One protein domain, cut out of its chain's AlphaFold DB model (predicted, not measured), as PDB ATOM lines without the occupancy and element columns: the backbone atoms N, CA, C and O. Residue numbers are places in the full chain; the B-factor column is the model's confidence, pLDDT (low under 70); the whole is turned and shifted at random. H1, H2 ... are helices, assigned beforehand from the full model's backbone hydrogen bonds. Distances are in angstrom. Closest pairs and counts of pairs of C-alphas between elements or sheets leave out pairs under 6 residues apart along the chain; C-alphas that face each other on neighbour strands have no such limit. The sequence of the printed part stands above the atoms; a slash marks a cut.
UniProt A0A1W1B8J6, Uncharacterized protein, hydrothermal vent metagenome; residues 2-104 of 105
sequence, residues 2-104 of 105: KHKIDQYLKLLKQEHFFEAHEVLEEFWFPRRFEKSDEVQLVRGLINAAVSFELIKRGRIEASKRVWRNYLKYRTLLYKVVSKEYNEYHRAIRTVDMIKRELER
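Overview. This is residues 2 to 104 of the 105 residues of an uncharacterized protein of hydrothermal vent metagenome (UniProt A0A1W1B8J6). Five helices stand side by side in an up-and-down bundle, each running against the one before it. H3 lies nearest the middle with H2 and H4 packed on it, while H5 touches H3, H4 and H1, and H1 also packs on H2. The 103 printed residues hold helices H1 to H5 in chain order and no named strand, an all-helix class. The whole is compact, with a radius of gyration of the C-alphas of 12.6 A, and spans 36 by 24 by 23 A, only just elongated.

Arrangement. Start at H3, residues 37 to 56, a hub with three touching helices. It touches H4, residues 60 to 79, at a shallow tilt of 24 degrees, opposite ways; their closest C-alphas, Gly 44 and Tyr 70, are 4.1 A apart. H2, residues 17 to 31, touches H3 with C-alphas His 21 and Ile 46 closest at 4.7 A. H5, residues 85 to 102, the other hub, touches H3 closest at C-alphas Ala 48 and Val 95, 6.9 A. H5 touches H4 with residues 85 to 92 alone, closest at C-alphas Leu 77 and Tyr 88, 7.3 A. H1, residues 2 to 13, touches H2, C-alphas Tyr 8 and Ala 20 being closest at 4.8 A. H1 and H4 are apart. Each O i to N i+4 pair is within hydrogen-bond range in H1 and H3; H2 has 7 of 11, H4 9 of 16, H5 13 of 14.

Along the chain. Find C-alpha 37 at (39.162, -35.434, 87.527); H3 runs 29.0 A from there. H4 runs 30.7 A, H5 26.1 A, H2 21.7 A and H1 16.9 A. H1 begins at C-alpha 2, (35.556, -34.306, 71.275), and H5 ends at C-alpha 102, (37.330, -9.476, 77.848).

Size, cuts and confidence. The farthest C-alphas, Gly 58 and Lys 83, are 37.1 A apart. The printed part has no cut, its four links are tight, and no printed residue is under 70 in pLDDT.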
ATOM      1  N   LYS A   2      34.899 -35.180  72.275       90.44
ATOM      2  CA  LYS A   2      35.556 -34.306  71.275       90.44
ATOM      3  C   LYS A   2      34.626 -33.322  70.535       90.44
ATOM      4  O   LYS A   2      34.841 -32.121  70.623       90.44
ATOM      5  N   HIS A   3      33.547 -33.809  69.913       94.56
ATOM      6  CA  HIS A   3      32.588 -32.955  69.191       94.56
ATOM      7  C   HIS A   3      31.960 -31.853  70.066       94.56
ATOM      8  O   HIS A   3      31.784 -30.726  69.616       94.56
ATOM      9  N   LYS A   4      31.681 -32.150  71.343       96.50
ATOM     10  CA  LYS A   4      31.155 -31.163  72.297       96.50
ATOM     11  C   LYS A   4      32.192 -30.090  72.629       96.50
ATOM     12  O   LYS A   4      31.831 -28.927  72.754       96.50
ATOM     13  N   ILE A   5      33.473 -30.454  72.724       97.69
ATOM     14  CA  ILE A   5      34.564 -29.484  72.911       97.69
ATOM     15  C   ILE A   5      34.713 -28.602  71.664       97.69
ATOM     16  O   ILE A   5      34.851 -27.390  71.796       97.69
ATOM     17  N   ASP A   6      34.626 -29.169  70.460       98.12
ATOM     18  CA  ASP A   6      34.663 -28.387  69.216       98.12
ATOM     19  C   ASP A   6      33.513 -27.370  69.152       98.12
ATOM     20  O   ASP A   6      33.732 -26.191  68.858       98.12
ATOM     21  N   GLN A   7      32.296 -27.805  69.487       98.50
ATOM     22  CA  GLN A   7      31.120 -26.941  69.537       98.50
ATOM     23  C   GLN A   7      31.250 -25.860  70.618       98.50
ATOM     24  O   GLN A   7      31.010 -24.689  70.332       98.50
ATOM     25  N   TYR A   8      31.697 -26.225  71.822       98.69
ATOM     26  CA  TYR A   8      32.003 -25.286  72.903       98.69
ATOM     27  C   TYR A   8      32.965 -24.188  72.436       98.69
ATOM     28  O   TYR A   8      32.692 -23.002  72.606       98.69
ATOM     29  N   LEU A   9      34.066 -24.565  71.781       98.56
ATOM     30  CA  LEU A   9      35.066 -23.611  71.302       98.56
ATOM     31  C   LEU A   9      34.540 -22.704  70.194       98.56
ATOM     32  O   LEU A   9      34.905 -21.529  70.148       98.56
ATOM     33  N   LYS A  10      33.700 -23.232  69.300       98.62
ATOM     34  CA  LYS A  10      33.030 -22.425  68.277       98.62
ATOM     35  C   LYS A  10      32.151 -21.351  68.926       98.62
ATOM     36  O   LYS A  10      32.275 -20.189  68.560       98.62
ATOM     37  N   LEU A  11      31.328 -21.732  69.902       98.75
ATOM     38  CA  LEU A  11      30.417 -20.821  70.602       98.75
ATOM     39  C   LEU A  11      31.170 -19.764  71.415       98.75
ATOM     40  O   LEU A  11      30.827 -18.588  71.353       98.75
ATOM     41  N   LEU A  12      32.253 -20.155  72.097       98.56
ATOM     42  CA  LEU A  12      33.121 -19.215  72.806       98.56
ATOM     43  C   LEU A  12      33.671 -18.116  71.885       98.56
ATOM     44  O   LEU A  12      33.626 -16.944  72.241       98.56
ATOM     45  N   LYS A  13      34.163 -18.481  70.695       97.94
ATOM     46  CA  LYS A  13      34.694 -17.521  69.708       97.94
ATOM     47  C   LYS A  13      33.628 -16.599  69.116       97.94
ATOM     48  O   LYS A  13      33.968 -15.559  68.572       97.94
ATOM     49  N   GLN A  14      32.367 -17.011  69.173       98.00
ATOM     50  CA  GLN A  14      31.217 -16.226  68.725       98.00
ATOM     51  C   GLN A  14      30.601 -15.412  69.872       98.00
ATOM     52  O   GLN A  14      29.575 -14.778  69.672       98.00
ATOM     53  N   GLU A  15      31.193 -15.448  71.072       97.75
ATOM     54  CA  GLU A  15      30.661 -14.824  72.291       97.75
ATOM     55  C   GLU A  15      29.266 -15.329  72.707       97.75
ATOM     56  O   GLU A  15      28.516 -14.655  73.425       97.75
ATOM     57  N   HIS A  16      28.908 -16.538  72.272       98.62
ATOM     58  CA  HIS A  16      27.693 -17.258  72.655       98.62
ATOM     59  C   HIS A  16      27.974 -18.068  73.932       98.62
ATOM     60  O   HIS A  16      28.040 -19.299  73.937       98.62
ATOM     61  N   PHE A  17      28.284 -17.360  75.022       98.62
ATOM     62  CA  PHE A  17      28.785 -17.962  76.261       98.62
ATOM     63  C   PHE A  17      27.713 -18.729  77.045       98.62
ATOM     64  O   PHE A  17      28.033 -19.681  77.766       98.62
ATOM     65  N   PHE A  18      26.446 -18.335  76.905       98.56
ATOM     66  CA  PHE A  18      25.326 -19.066  77.484       98.56
ATOM     67  C   PHE A  18      25.229 -20.467  76.860       98.56
ATOM     68  O   PHE A  18      25.409 -21.476  77.532       98.56
ATOM     69  N   GLU A  19      25.121 -20.534  75.542       98.75
ATOM     70  CA  GLU A  19      25.031 -21.783  74.792       98.75
ATOM     71  C   GLU A  19      26.294 -22.639  74.970       98.75
ATOM     72  O   GLU A  19      26.228 -23.868  75.032       98.75
ATOM     73  N   ALA A  20      27.468 -22.005  75.089       98.69
ATOM     74  CA  ALA A  20      28.714 -22.724  75.325       98.69
ATOM     75  C   ALA A  20      28.656 -23.557  76.616       98.69
ATOM     76  O   ALA A  20      29.052 -24.725  76.601       98.69
ATOM     77  N   HIS A  21      28.167 -23.007  77.733       98.25
ATOM     78  CA  HIS A  21      28.129 -23.790  78.971       98.25
ATOM     79  C   HIS A  21      27.096 -24.923  78.913       98.25
ATOM     80  O   HIS A  21      27.411 -26.017  79.381       98.25
ATOM     81  N   GLU A  22      25.945 -24.715  78.264       98.50
ATOM     82  CA  GLU A  22      24.912 -25.749  78.094       98.50
ATOM     83  C   GLU A  22      25.445 -26.986  77.348       98.50
ATOM     84  O   GLU A  22      25.256 -28.120  77.792       98.50
ATOM     85  N   VAL A  23      26.222 -26.785  76.274       98.31
ATOM     86  CA  VAL A  23      26.800 -27.880  75.466       98.31
ATOM     87  C   VAL A  23      27.636 -28.857  76.300       98.31
ATOM     88  O   VAL A  23      27.600 -30.076  76.069       98.31
ATOM     89  N   LEU A  24      28.418 -28.331  77.248       98.06
ATOM     90  CA  LEU A  24      29.230 -29.143  78.155       98.06
ATOM     91  C   LEU A  24      28.432 -29.627  79.369       98.06
ATOM     92  O   LEU A  24      28.729 -30.705  79.892       98.06
ATOM     93  N   GLU A  25      27.423 -28.877  79.809       97.94
ATOM     94  CA  GLU A  25      26.545 -29.271  80.907       97.94
ATOM     95  C   GLU A  25      25.759 -30.543  80.580       97.94
ATOM     96  O   GLU A  25      25.684 -31.424  81.432       97.94
ATOM     97  N   GLU A  26      25.314 -30.737  79.335       96.94
ATOM     98  CA  GLU A  26      24.698 -32.001  78.891       96.94
ATOM     99  C   GLU A  26      25.575 -33.236  79.170       96.94
ATOM    100  O   GLU A  26      25.073 -34.323  79.457       96.94
ATOM    101  N   PHE A  27      26.901 -33.087  79.083       94.88
ATOM    102  CA  PHE A  27      27.844 -34.157  79.405       94.88
ATOM    103  C   PHE A  27      28.122 -34.248  80.908       94.88
ATOM    104  O   PHE A  27      28.232 -35.343  81.462       94.88
ATOM    105  N   TRP A  28      28.276 -33.103  81.570       98.00
ATOM    106  CA  TRP A  28      28.665 -33.036  82.975       98.00
ATOM    107  C   TRP A  28      27.522 -33.404  83.926       98.00
ATOM    108  O   TRP A  28      27.739 -34.159  84.871       98.00
ATOM    109  N   PHE A  29      26.310 -32.905  83.685       97.62
ATOM    110  CA  PHE A  29      25.165 -33.038  84.581       97.62
ATOM    111  C   PHE A  29      24.827 -34.490  84.954       97.62
ATOM    112  O   PHE A  29      24.719 -34.762  86.155       97.62
ATOM    113  N   PRO A  30      24.708 -35.457  84.018       98.00
ATOM    114  CA  PRO A  30      24.444 -36.852  84.387       98.00
ATOM    115  C   PRO A  30      25.580 -37.476  85.210       98.00
ATOM    116  O   PRO A  30      25.345 -38.388  85.997       98.00
ATOM    117  N   ARG A  31      26.799 -36.944  85.084       97.38
ATOM    118  CA  ARG A  31      28.028 -37.442  85.715       97.38
ATOM    119  C   ARG A  31      28.449 -36.639  86.946       97.38
ATOM    120  O   ARG A  31      29.477 -36.925  87.547       97.38
ATOM    121  N   ARG A  32      27.678 -35.622  87.350       96.94
ATOM    122  CA  ARG A  32      28.105 -34.569  88.296       96.94
ATOM    123  C   ARG A  32      28.491 -35.049  89.699       96.94
ATOM    124  O   ARG A  32      29.114 -34.296  90.443       96.94
ATOM    125  N   PHE A  33      28.115 -36.275  90.059       96.56
ATOM    126  CA  PHE A  33      28.453 -36.905  91.336       96.56
ATOM    127  C   PHE A  33      29.655 -37.861  91.251       96.56
ATOM    128  O   PHE A  33      30.114 -38.354  92.281       96.56
ATOM    129  N   GLU A  34      30.188 -38.116  90.055       96.69
ATOM    130  CA  GLU A  34      31.385 -38.932  89.873       96.69
ATOM    131  C   GLU A  34      32.611 -38.256  90.500       96.69
ATOM    132  O   GLU A  34      32.869 -37.063  90.315       96.69
ATOM    133  N   LYS A  35      33.434 -39.048  91.193       94.19
ATOM    134  CA  LYS A  35      34.757 -38.624  91.672       94.19
ATOM    135  C   LYS A  35      35.787 -38.738  90.542       94.19
ATOM    136  O   LYS A  35      36.724 -39.522  90.634       94.19
ATOM    137  N   SER A  36      35.572 -37.988  89.464       96.31
ATOM    138  CA  SER A  36      36.422 -37.993  88.271       96.31
ATOM    139  C   SER A  36      37.076 -36.632  88.051       96.31
ATOM    140  O   SER A  36      36.396 -35.603  87.996       96.31
ATOM    141  N   ASP A  37      38.399 -36.635  87.873       97.69
ATOM    142  CA  ASP A  37      39.162 -35.434  87.527       97.69
ATOM    143  C   ASP A  37      38.717 -34.855  86.178       97.69
ATOM    144  O   ASP A  37      38.662 -33.637  86.027       97.69
ATOM    145  N   GLU A  38      38.311 -35.701  85.225       97.12
ATOM    146  CA  GLU A  38      37.774 -35.260  83.933       97.12
ATOM    147  C   GLU A  38      36.429 -34.547  84.107       97.12
ATOM    148  O   GLU A  38      36.227 -33.455  83.578       97.12
ATOM    149  N   VAL A  39      35.518 -35.116  84.899       97.69
ATOM    150  CA  VAL A  39      34.204 -34.507  85.167       97.69
ATOM    151  C   VAL A  39      34.373 -33.146  85.845       97.69
ATOM    152  O   VAL A  39      33.719 -32.171  85.472       97.69
ATOM    153  N   GLN A  40      35.292 -33.044  86.806       98.25
ATOM    154  CA  GLN A  40      35.585 -31.778  87.472       98.25
ATOM    155  C   GLN A  40      36.308 -30.786  86.549       98.25
ATOM    156  O   GLN A  40      36.024 -29.590  86.608       98.25
ATOM    157  N   LEU A  41      37.182 -31.251  85.654       98.38
ATOM    158  CA  LEU A  41      37.805 -30.405  84.637       98.38
ATOM    159  C   LEU A  41      36.754 -29.788  83.703       98.38
ATOM    160  O   LEU A  41      36.776 -28.579  83.463       98.38
ATOM    161  N   VAL A  42      35.787 -30.587  83.239       98.31
ATOM    162  CA  VAL A  42      34.669 -30.115  82.403       98.31
ATOM    163  C   VAL A  42      33.808 -29.107  83.156       98.31
ATOM    164  O   VAL A  42      33.460 -28.064  82.603       98.31
ATOM    165  N   ARG A  43      33.546 -29.341  84.447       98.50
ATOM    166  CA  ARG A  43      32.910 -28.345  85.320       98.50
ATOM    167  C   ARG A  43      33.689 -27.029  85.349       98.50
ATOM    168  O   ARG A  43      33.094 -25.955  85.414       98.50
ATOM    169  N   GLY A  44      35.017 -27.087  85.314       98.62
ATOM    170  CA  GLY A  44      35.866 -25.910  85.157       98.62
ATOM    171  C   GLY A  44      35.536 -25.129  83.885       98.62
ATOM    172  O   GLY A  44      35.281 -23.929  83.962       98.62
ATOM    173  N   LEU A  45      35.482 -25.801  82.735       98.75
ATOM    174  CA  LEU A  45      35.173 -25.180  81.437       98.75
ATOM    175  C   LEU A  45      33.755 -24.580  81.385       98.75
ATOM    176  O   LEU A  45      33.569 -23.483  80.858       98.75
ATOM    177  N   ILE A  46      32.773 -25.241  82.003       98.88
ATOM    178  CA  ILE A  46      31.418 -24.695  82.205       98.88
ATOM    179  C   ILE A  46      31.491 -23.381  82.993       98.88
ATOM    180  O   ILE A  46      30.968 -22.361  82.551       98.88
ATOM    181  N   ASN A  47      32.210 -23.365  84.123       98.88
ATOM    182  CA  ASN A  47      32.387 -22.148  84.924       98.88
ATOM    183  C   ASN A  47      33.072 -21.021  84.132       98.88
ATOM    184  O   ASN A  47      32.728 -19.858  84.322       98.88
ATOM    185  N   ALA A  48      34.019 -21.326  83.242       98.81
ATOM    186  CA  ALA A  48      34.634 -20.304  82.397       98.81
ATOM    187  C   ALA A  48      33.601 -19.620  81.488       98.81
ATOM    188  O   ALA A  48      33.499 -18.395  81.500       98.81
ATOM    189  N   ALA A  49      32.779 -20.400  80.782       98.81
ATOM    190  CA  ALA A  49      31.723 -19.865  79.924       98.81
ATOM    191  C   ALA A  49      30.674 -19.071  80.726       98.81
ATOM    192  O   ALA A  49      30.342 -17.947  80.359       98.81
ATOM    193  N   VAL A  50      30.241 -19.572  81.890       98.81
ATOM    194  CA  VAL A  50      29.345 -18.822  82.792       98.81
ATOM    195  C   VAL A  50      29.984 -17.508  83.262       98.81
ATOM    196  O   VAL A  50      29.311 -16.484  83.346       98.81
ATOM    197  N   SER A  51      31.287 -17.504  83.560       98.81
ATOM    198  CA  SER A  51      32.010 -16.285  83.936       98.81
ATOM    199  C   SER A  51      31.994 -15.253  82.806       98.81
ATOM    200  O   SER A  51      31.705 -14.085  83.062       98.81
ATOM    201  N   PHE A  52      32.223 -15.677  81.562       98.69
ATOM    202  CA  PHE A  52      32.182 -14.793  80.395       98.69
ATOM    203  C   PHE A  52      30.784 -14.231  80.138       98.69
ATOM    204  O   PHE A  52      30.641 -13.028  79.937       98.69
ATOM    205  N   GLU A  53      29.741 -15.054  80.260       98.56
ATOM    206  CA  GLU A  53      28.354 -14.590  80.160       98.56
ATOM    207  C   GLU A  53      28.025 -13.542  81.236       98.56
ATOM    208  O   GLU A  53      27.368 -12.536  80.973       98.56
ATOM    209  N   LEU A  54      28.522 -13.729  82.463       98.44
ATOM    210  CA  LEU A  54      28.357 -12.742  83.530       98.44
ATOM    211  C   LEU A  54      29.089 -11.429  83.227       98.44
ATOM    212  O   LEU A  54      28.540 -10.372  83.534       98.44
ATOM    213  N   ILE A  55      30.282 -11.478  82.622       97.88
ATOM    214  CA  ILE A  55      30.997 -10.276  82.157       97.88
ATOM    215  C   ILE A  55      30.165  -9.557  81.093       97.88
ATOM    216  O   ILE A  55      29.883  -8.372  81.257       97.88
ATOM    217  N   LYS A  56      29.685 -10.285  80.077       96.25
ATOM    218  CA  LYS A  56      28.830  -9.758  79.000       96.25
ATOM    219  C   LYS A  56      27.567  -9.070  79.533       96.25
ATOM    220  O   LYS A  56      27.115  -8.077  78.975       96.25
ATOM    221  N   ARG A  57      27.020  -9.552  80.656       96.94
ATOM    222  CA  ARG A  57      25.859  -8.967  81.360       96.94
ATOM    223  C   ARG A  57      26.207  -7.859  82.367       96.94
ATOM    224  O   ARG A  57      25.345  -7.481  83.160       96.94
ATOM    225  N   GLY A  58      27.456  -7.394  82.429       96.81
ATOM    226  CA  GLY A  58      27.909  -6.367  83.378       96.81
ATOM    227  C   GLY A  58      27.994  -6.830  84.842       96.81
ATOM    228  O   GLY A  58      28.142  -6.020  85.754       96.81
ATOM    229  N   ARG A  59      27.915  -8.138  85.116       97.69
ATOM    230  CA  ARG A  59      27.918  -8.720  86.473       97.69
ATOM    231  C   ARG A  59      29.329  -9.109  86.921       97.69
ATOM    232  O   ARG A  59      29.602 -10.266  87.253       97.69
ATOM    233  N   ILE A  60      30.230  -8.129  86.966       96.56
ATOM    234  CA  ILE A  60      31.676  -8.338  87.150       96.56
ATOM    235  C   ILE A  60      32.015  -9.100  88.443       96.56
ATOM    236  O   ILE A  60      32.730 -10.102  88.395       96.56
ATOM    237  N   GLU A  61      31.449  -8.720  89.590       97.62
ATOM    238  CA  GLU A  61      31.742  -9.381  90.876       97.62
ATOM    239  C   GLU A  61      31.216 -10.823  90.965       97.62
ATOM    240  O   GLU A  61      31.785 -11.678  91.653       97.62
ATOM    241  N   ALA A  62      30.121 -11.134  90.267       98.12
ATOM    242  CA  ALA A  62      29.660 -12.513  90.127       98.12
ATOM    243  C   ALA A  62      30.614 -13.304  89.219       98.12
ATOM    244  O   ALA A  62      31.007 -14.418  89.573       98.12
ATOM    245  N   SER A  63      31.064 -12.705  88.109       98.31
ATOM    246  CA  SER A  63      31.997 -13.352  87.180       98.31
ATOM    247  C   SER A  63      33.303 -13.766  87.862       98.31
ATOM    248  O   SER A  63      33.750 -14.896  87.667       98.31
ATOM    249  N   LYS A  64      33.865 -12.912  88.734       98.25
ATOM    250  CA  LYS A  64      35.100 -13.179  89.490       98.25
ATOM    251  C   LYS A  64      34.949 -14.394  90.404       98.25
ATOM    252  O   LYS A  64      35.863 -15.209  90.529       98.25
ATOM    253  N   ARG A  65      33.783 -14.548  91.044       98.31
ATOM    254  CA  ARG A  65      33.479 -15.710  91.894       98.31
ATOM    255  C   ARG A  65      33.462 -17.003  91.084       98.31
ATOM    256  O   ARG A  65      34.113 -17.962  91.487       98.31
ATOM    257  N   VAL A  66      32.784 -17.007  89.939       98.44
ATOM    258  CA  VAL A  66      32.709 -18.177  89.052       98.44
ATOM    259  C   VAL A  66      34.073 -18.488  88.419       98.44
ATOM    260  O   VAL A  66      34.486 -19.645  88.379       98.44
ATOM    261  N   TRP A  67      34.834 -17.464  88.029       98.62
ATOM    262  CA  TRP A  67      36.178 -17.613  87.469       98.62
ATOM    263  C   TRP A  67      37.134 -18.341  88.420       98.62
ATOM    264  O   TRP A  67      37.884 -19.220  87.999       98.62
ATOM    265  N   ARG A  68      37.067 -18.061  89.729       98.62
ATOM    266  CA  ARG A  68      37.866 -18.790  90.731       98.62
ATOM    267  C   ARG A  68      37.587 -20.296  90.730       98.62
ATOM    268  O   ARG A  68      38.516 -21.077  90.933       98.62
ATOM    269  N   ASN A  69      36.353 -20.719  90.449       98.38
ATOM    270  CA  ASN A  69      36.037 -22.141  90.303       98.38
ATOM    271  C   ASN A  69      36.688 -22.738  89.050       98.38
ATOM    272  O   ASN A  69      37.248 -23.830  89.135       98.38
ATOM    273  N   TYR A  70      36.682 -22.025  87.917       98.69
ATOM    274  CA  TYR A  70      37.449 -22.441  86.736       98.69
ATOM    275  C   TYR A  70      38.938 -22.599  87.071       98.69
ATOM    276  O   TYR A  70      39.510 -23.656  86.813       98.69
ATOM    277  N   LEU A  71      39.549 -21.600  87.722       98.56
ATOM    278  CA  LEU A  71      40.965 -21.643  88.100       98.56
ATOM    279  C   LEU A  71      41.297 -22.831  89.009       98.56
ATOM    280  O   LEU A  71      42.346 -23.448  88.842       98.56
ATOM    281  N   LYS A  72      40.402 -23.179  89.939       98.12
ATOM    282  CA  LYS A  72      40.549 -24.372  90.777       98.12
ATOM    283  C   LYS A  72      40.573 -25.642  89.923       98.12
ATOM    284  O   LYS A  72      41.493 -26.445  90.055       98.12
ATOM    285  N   TYR A  73      39.586 -25.825  89.050       98.25
ATOM    286  CA  TYR A  73      39.416 -27.080  88.314       98.25
ATOM    287  C   TYR A  73      40.345 -27.233  87.106       98.25
ATOM    288  O   TYR A  73      40.717 -28.360  86.794       98.25
ATOM    289  N   ARG A  74      40.806 -26.147  86.467       97.56
ATOM    290  CA  ARG A  74      41.760 -26.239  85.341       97.56
ATOM    291  C   ARG A  74      43.077 -26.913  85.726       97.56
ATOM    292  O   ARG A  74      43.735 -27.499  84.874       97.56
ATOM    293  N   THR A  75      43.452 -26.865  87.008       97.50
ATOM    294  CA  THR A  75      44.660 -27.532  87.527       97.50
ATOM    295  C   THR A  75      44.604 -29.057  87.383       97.50
ATOM    296  O   THR A  75      45.648 -29.703  87.327       97.50
ATOM    297  N   LEU A  76      43.401 -29.631  87.266       97.75
ATOM    298  CA  LEU A  76      43.192 -31.069  87.096       97.75
ATOM    299  C   LEU A  76      43.601 -31.577  85.714       97.75
ATOM    300  O   LEU A  76      43.734 -32.785  85.552       97.75
ATOM    301  N   LEU A  77      43.858 -30.694  84.742       97.25
ATOM    302  CA  LEU A  77      44.310 -31.072  83.401       97.25
ATOM    303  C   LEU A  77      45.463 -32.083  83.434       97.25
ATOM    304  O   LEU A  77      45.442 -33.052  82.688       97.25
ATOM    305  N   TYR A  78      46.433 -31.901  84.333       95.19
ATOM    306  CA  TYR A  78      47.606 -32.776  84.449       95.19
ATOM    307  C   TYR A  78      47.317 -34.146  85.077       95.19
ATOM    308  O   TYR A  78      48.187 -35.011  85.065       95.19
ATOM    309  N   LYS A  79      46.120 -34.343  85.632       95.50
ATOM    310  CA  LYS A  79      45.675 -35.603  86.241       95.50
ATOM    311  C   LYS A  79      44.703 -36.380  85.358       95.50
ATOM    312  O   LYS A  79      44.460 -37.558  85.598       95.50
ATOM    313  N   VAL A  80      44.139 -35.733  84.337       94.38
ATOM    314  CA  VAL A  80      43.173 -36.368  83.441       94.38
ATOM    315  C   VAL A  80      43.868 -37.386  82.544       94.38
ATOM    316  O   VAL A  80      44.712 -37.038  81.720       94.38
ATOM    317  N   VAL A  81      43.435 -38.641  82.654       92.25
ATOM    318  CA  VAL A  81      43.759 -39.718  81.714       92.25
ATOM    319  C   VAL A  81      42.554 -39.906  80.795       92.25
ATOM    320  O   VAL A  81      41.564 -40.526  81.170       92.25
ATOM    321  N   SER A  82      42.605 -39.306  79.605       91.94
ATOM    322  CA  SER A  82      41.500 -39.306  78.639       91.94
ATOM    323  C   SER A  82      42.035 -39.244  77.209       91.94
ATOM    324  O   SER A  82      43.041 -38.584  76.943       91.94
ATOM    325  N   LYS A  83      41.339 -39.883  76.261       93.75
ATOM    326  CA  LYS A  83      41.662 -39.775  74.825       93.75
ATOM    327  C   LYS A  83      41.436 -38.352  74.290       93.75
ATOM    328  O   LYS A  83      41.983 -37.987  73.255       93.75
ATOM    329  N   GLU A  84      40.665 -37.534  75.009       94.19
ATOM    330  CA  GLU A  84      40.416 -36.123  74.712       94.19
ATOM    331  C   GLU A  84      41.423 -35.156  75.368       94.19
ATOM    332  O   GLU A  84      41.228 -33.944  75.307       94.19
ATOM    333  N   TYR A  85      42.524 -35.639  75.957       94.69
ATOM    334  CA  TYR A  85      43.526 -34.804  76.643       94.69
ATOM    335  C   TYR A  85      43.956 -33.552  75.851       94.69
ATOM    336  O   TYR A  85      43.944 -32.431  76.367       94.69
ATOM    337  N   ASN A  86      44.274 -33.721  74.564       96.06
ATOM    338  CA  ASN A  86      44.687 -32.618  73.690       96.06
ATOM    339  C   ASN A  86      43.561 -31.602  73.437       96.06
ATOM    340  O   ASN A  86      43.818 -30.407  73.281       96.06
ATOM    341  N   GLU A  87      42.313 -32.065  73.430       97.19
ATOM    342  CA  GLU A  87      41.130 -31.226  73.246       97.19
ATOM    343  C   GLU A  87      40.908 -30.340  74.481       97.19
ATOM    344  O   GLU A  87      40.647 -29.144  74.344       97.19
ATOM    345  N   TYR A  88      41.120 -30.878  75.687       97.94
ATOM    346  CA  TYR A  88      41.079 -30.091  76.923       97.94
ATOM    347  C   TYR A  88      42.174 -29.022  76.974       97.94
ATOM    348  O   TYR A  88      41.907 -27.877  77.344       97.94
ATOM    349  N   HIS A  89      43.389 -29.358  76.535       97.75
ATOM    350  CA  HIS A  89      44.478 -28.387  76.385       97.75
ATOM    351  C   HIS A  89      44.118 -27.254  75.425       97.75
ATOM    352  O   HIS A  89      44.422 -26.090  75.698       97.75
ATOM    353  N   ARG A  90      43.473 -27.577  74.297       97.88
ATOM    354  CA  ARG A  90      42.999 -26.567  73.344       97.88
ATOM    355  C   ARG A  90      41.924 -25.685  73.975       97.88
ATOM    356  O   ARG A  90      42.008 -24.466  73.853       97.88
ATOM    357  N   ALA A  91      40.973 -26.284  74.691       98.44
ATOM    358  CA  ALA A  91      39.903 -25.554  75.359       98.44
ATOM    359  C   ALA A  91      40.430 -24.555  76.395       98.44
ATOM    360  O   ALA A  91      40.064 -23.383  76.345       98.44
ATOM    361  N   ILE A  92      41.349 -24.979  77.268       98.56
ATOM    362  CA  ILE A  92      41.969 -24.101  78.273       98.56
ATOM    363  C   ILE A  92      42.724 -22.945  77.615       98.56
ATOM    364  O   ILE A  92      42.552 -21.798  78.017       98.56
ATOM    365  N   ARG A  93      43.502 -23.213  76.557       98.44
ATOM    366  CA  ARG A  93      44.200 -22.150  75.814       98.44
ATOM    367  C   ARG A  93      43.235 -21.117  75.234       98.44
ATOM    368  O   ARG A  93      43.510 -19.925  75.317       98.44
ATOM    369  N   THR A  94      42.115 -21.559  74.662       98.50
ATOM    370  CA  THR A  94      41.090 -20.651  74.124       98.50
ATOM    371  C   THR A  94      40.394 -19.856  75.228       98.50
ATOM    372  O   THR A  94      40.239 -18.648  75.085       98.50
ATOM    373  N   VAL A  95      40.040 -20.492  76.345       98.69
ATOM    374  CA  VAL A  95      39.456 -19.814  77.512       98.69
ATOM    375  C   VAL A  95      40.394 -18.726  78.045       98.69
ATOM    376  O   VAL A  95      39.972 -17.591  78.247       98.69
ATOM    377  N   ASP A  96      41.680 -19.033  78.216       98.12
ATOM    378  CA  ASP A  96      42.665 -18.076  78.734       98.12
ATOM    379  C   ASP A  96      42.953 -16.925  77.747       98.12
ATOM    380  O   ASP A  96      43.404 -15.853  78.158       98.12
ATOM    381  N   MET A  97      42.736 -17.134  76.445       98.12
ATOM    382  CA  MET A  97      42.822 -16.088  75.420       98.12
ATOM    383  C   MET A  97      41.614 -15.147  75.501       98.12
ATOM    384  O   MET A  97      41.798 -13.949  75.698       98.12
ATOM    385  N   ILE A  98      40.397 -15.698  75.475       98.12
ATOM    386  CA  ILE A  98      39.146 -14.923  75.552       98.12
ATOM    387  C   ILE A  98      39.070 -14.135  76.858       98.12
ATOM    388  O   ILE A  98      38.684 -12.970  76.864       98.12
ATOM    389  N   LYS A  99      39.501 -14.724  77.983       97.69
ATOM    390  CA  LYS A  99      39.540 -14.006  79.263       97.69
ATOM    391  C   LYS A  99      40.362 -12.716  79.171       97.69
ATOM    392  O   LYS A  99      39.935 -11.707  79.726       97.69
ATOM    393  N   ARG A 100      41.514 -12.758  78.492       96.81
ATOM    394  CA  ARG A 100      42.397 -11.597  78.306       96.81
ATOM    395  C   ARG A 100      41.792 -10.551  77.379       96.81
ATOM    396  O   ARG A 100      42.036  -9.370  77.585       96.81
ATOM    397  N   GLU A 101      41.035 -10.971  76.371       95.56
ATOM    398  CA  GLU A 101      40.307 -10.064  75.477       95.56
ATOM    399  C   GLU A 101      39.205  -9.325  76.242       95.56
ATOM    400  O   GLU A 101      39.176  -8.098  76.231       95.56
ATOM    401  N   LEU A 102      38.396 -10.051  77.019       93.88
ATOM    402  CA  LEU A 102      37.330  -9.476  77.848       93.88
ATOM    403  C   LEU A 102      37.833  -8.537  78.957       93.88
ATOM    404  O   LEU A 102      37.069  -7.719  79.451       93.88
ATOM    405  N   GLU A 103      39.087  -8.665  79.399       88.56
ATOM    406  CA  GLU A 103      39.696  -7.759  80.391       88.56
ATOM    407  C   GLU A 103      40.231  -6.457  79.789       88.56
ATOM    408  O   GLU A 103      40.600  -5.553  80.536       88.56
ATOM    409  N   ARG A 104      40.317  -6.371  78.458       87.94
ATOM    410  CA  ARG A 104      40.778  -5.176  77.737       87.94
ATOM    411  C   ARG A 104      39.632  -4.282  77.260       87.94
ATOM    412  O   ARG A 104      39.916  -3.191  76.772       87.94
TER     413      ARG A 104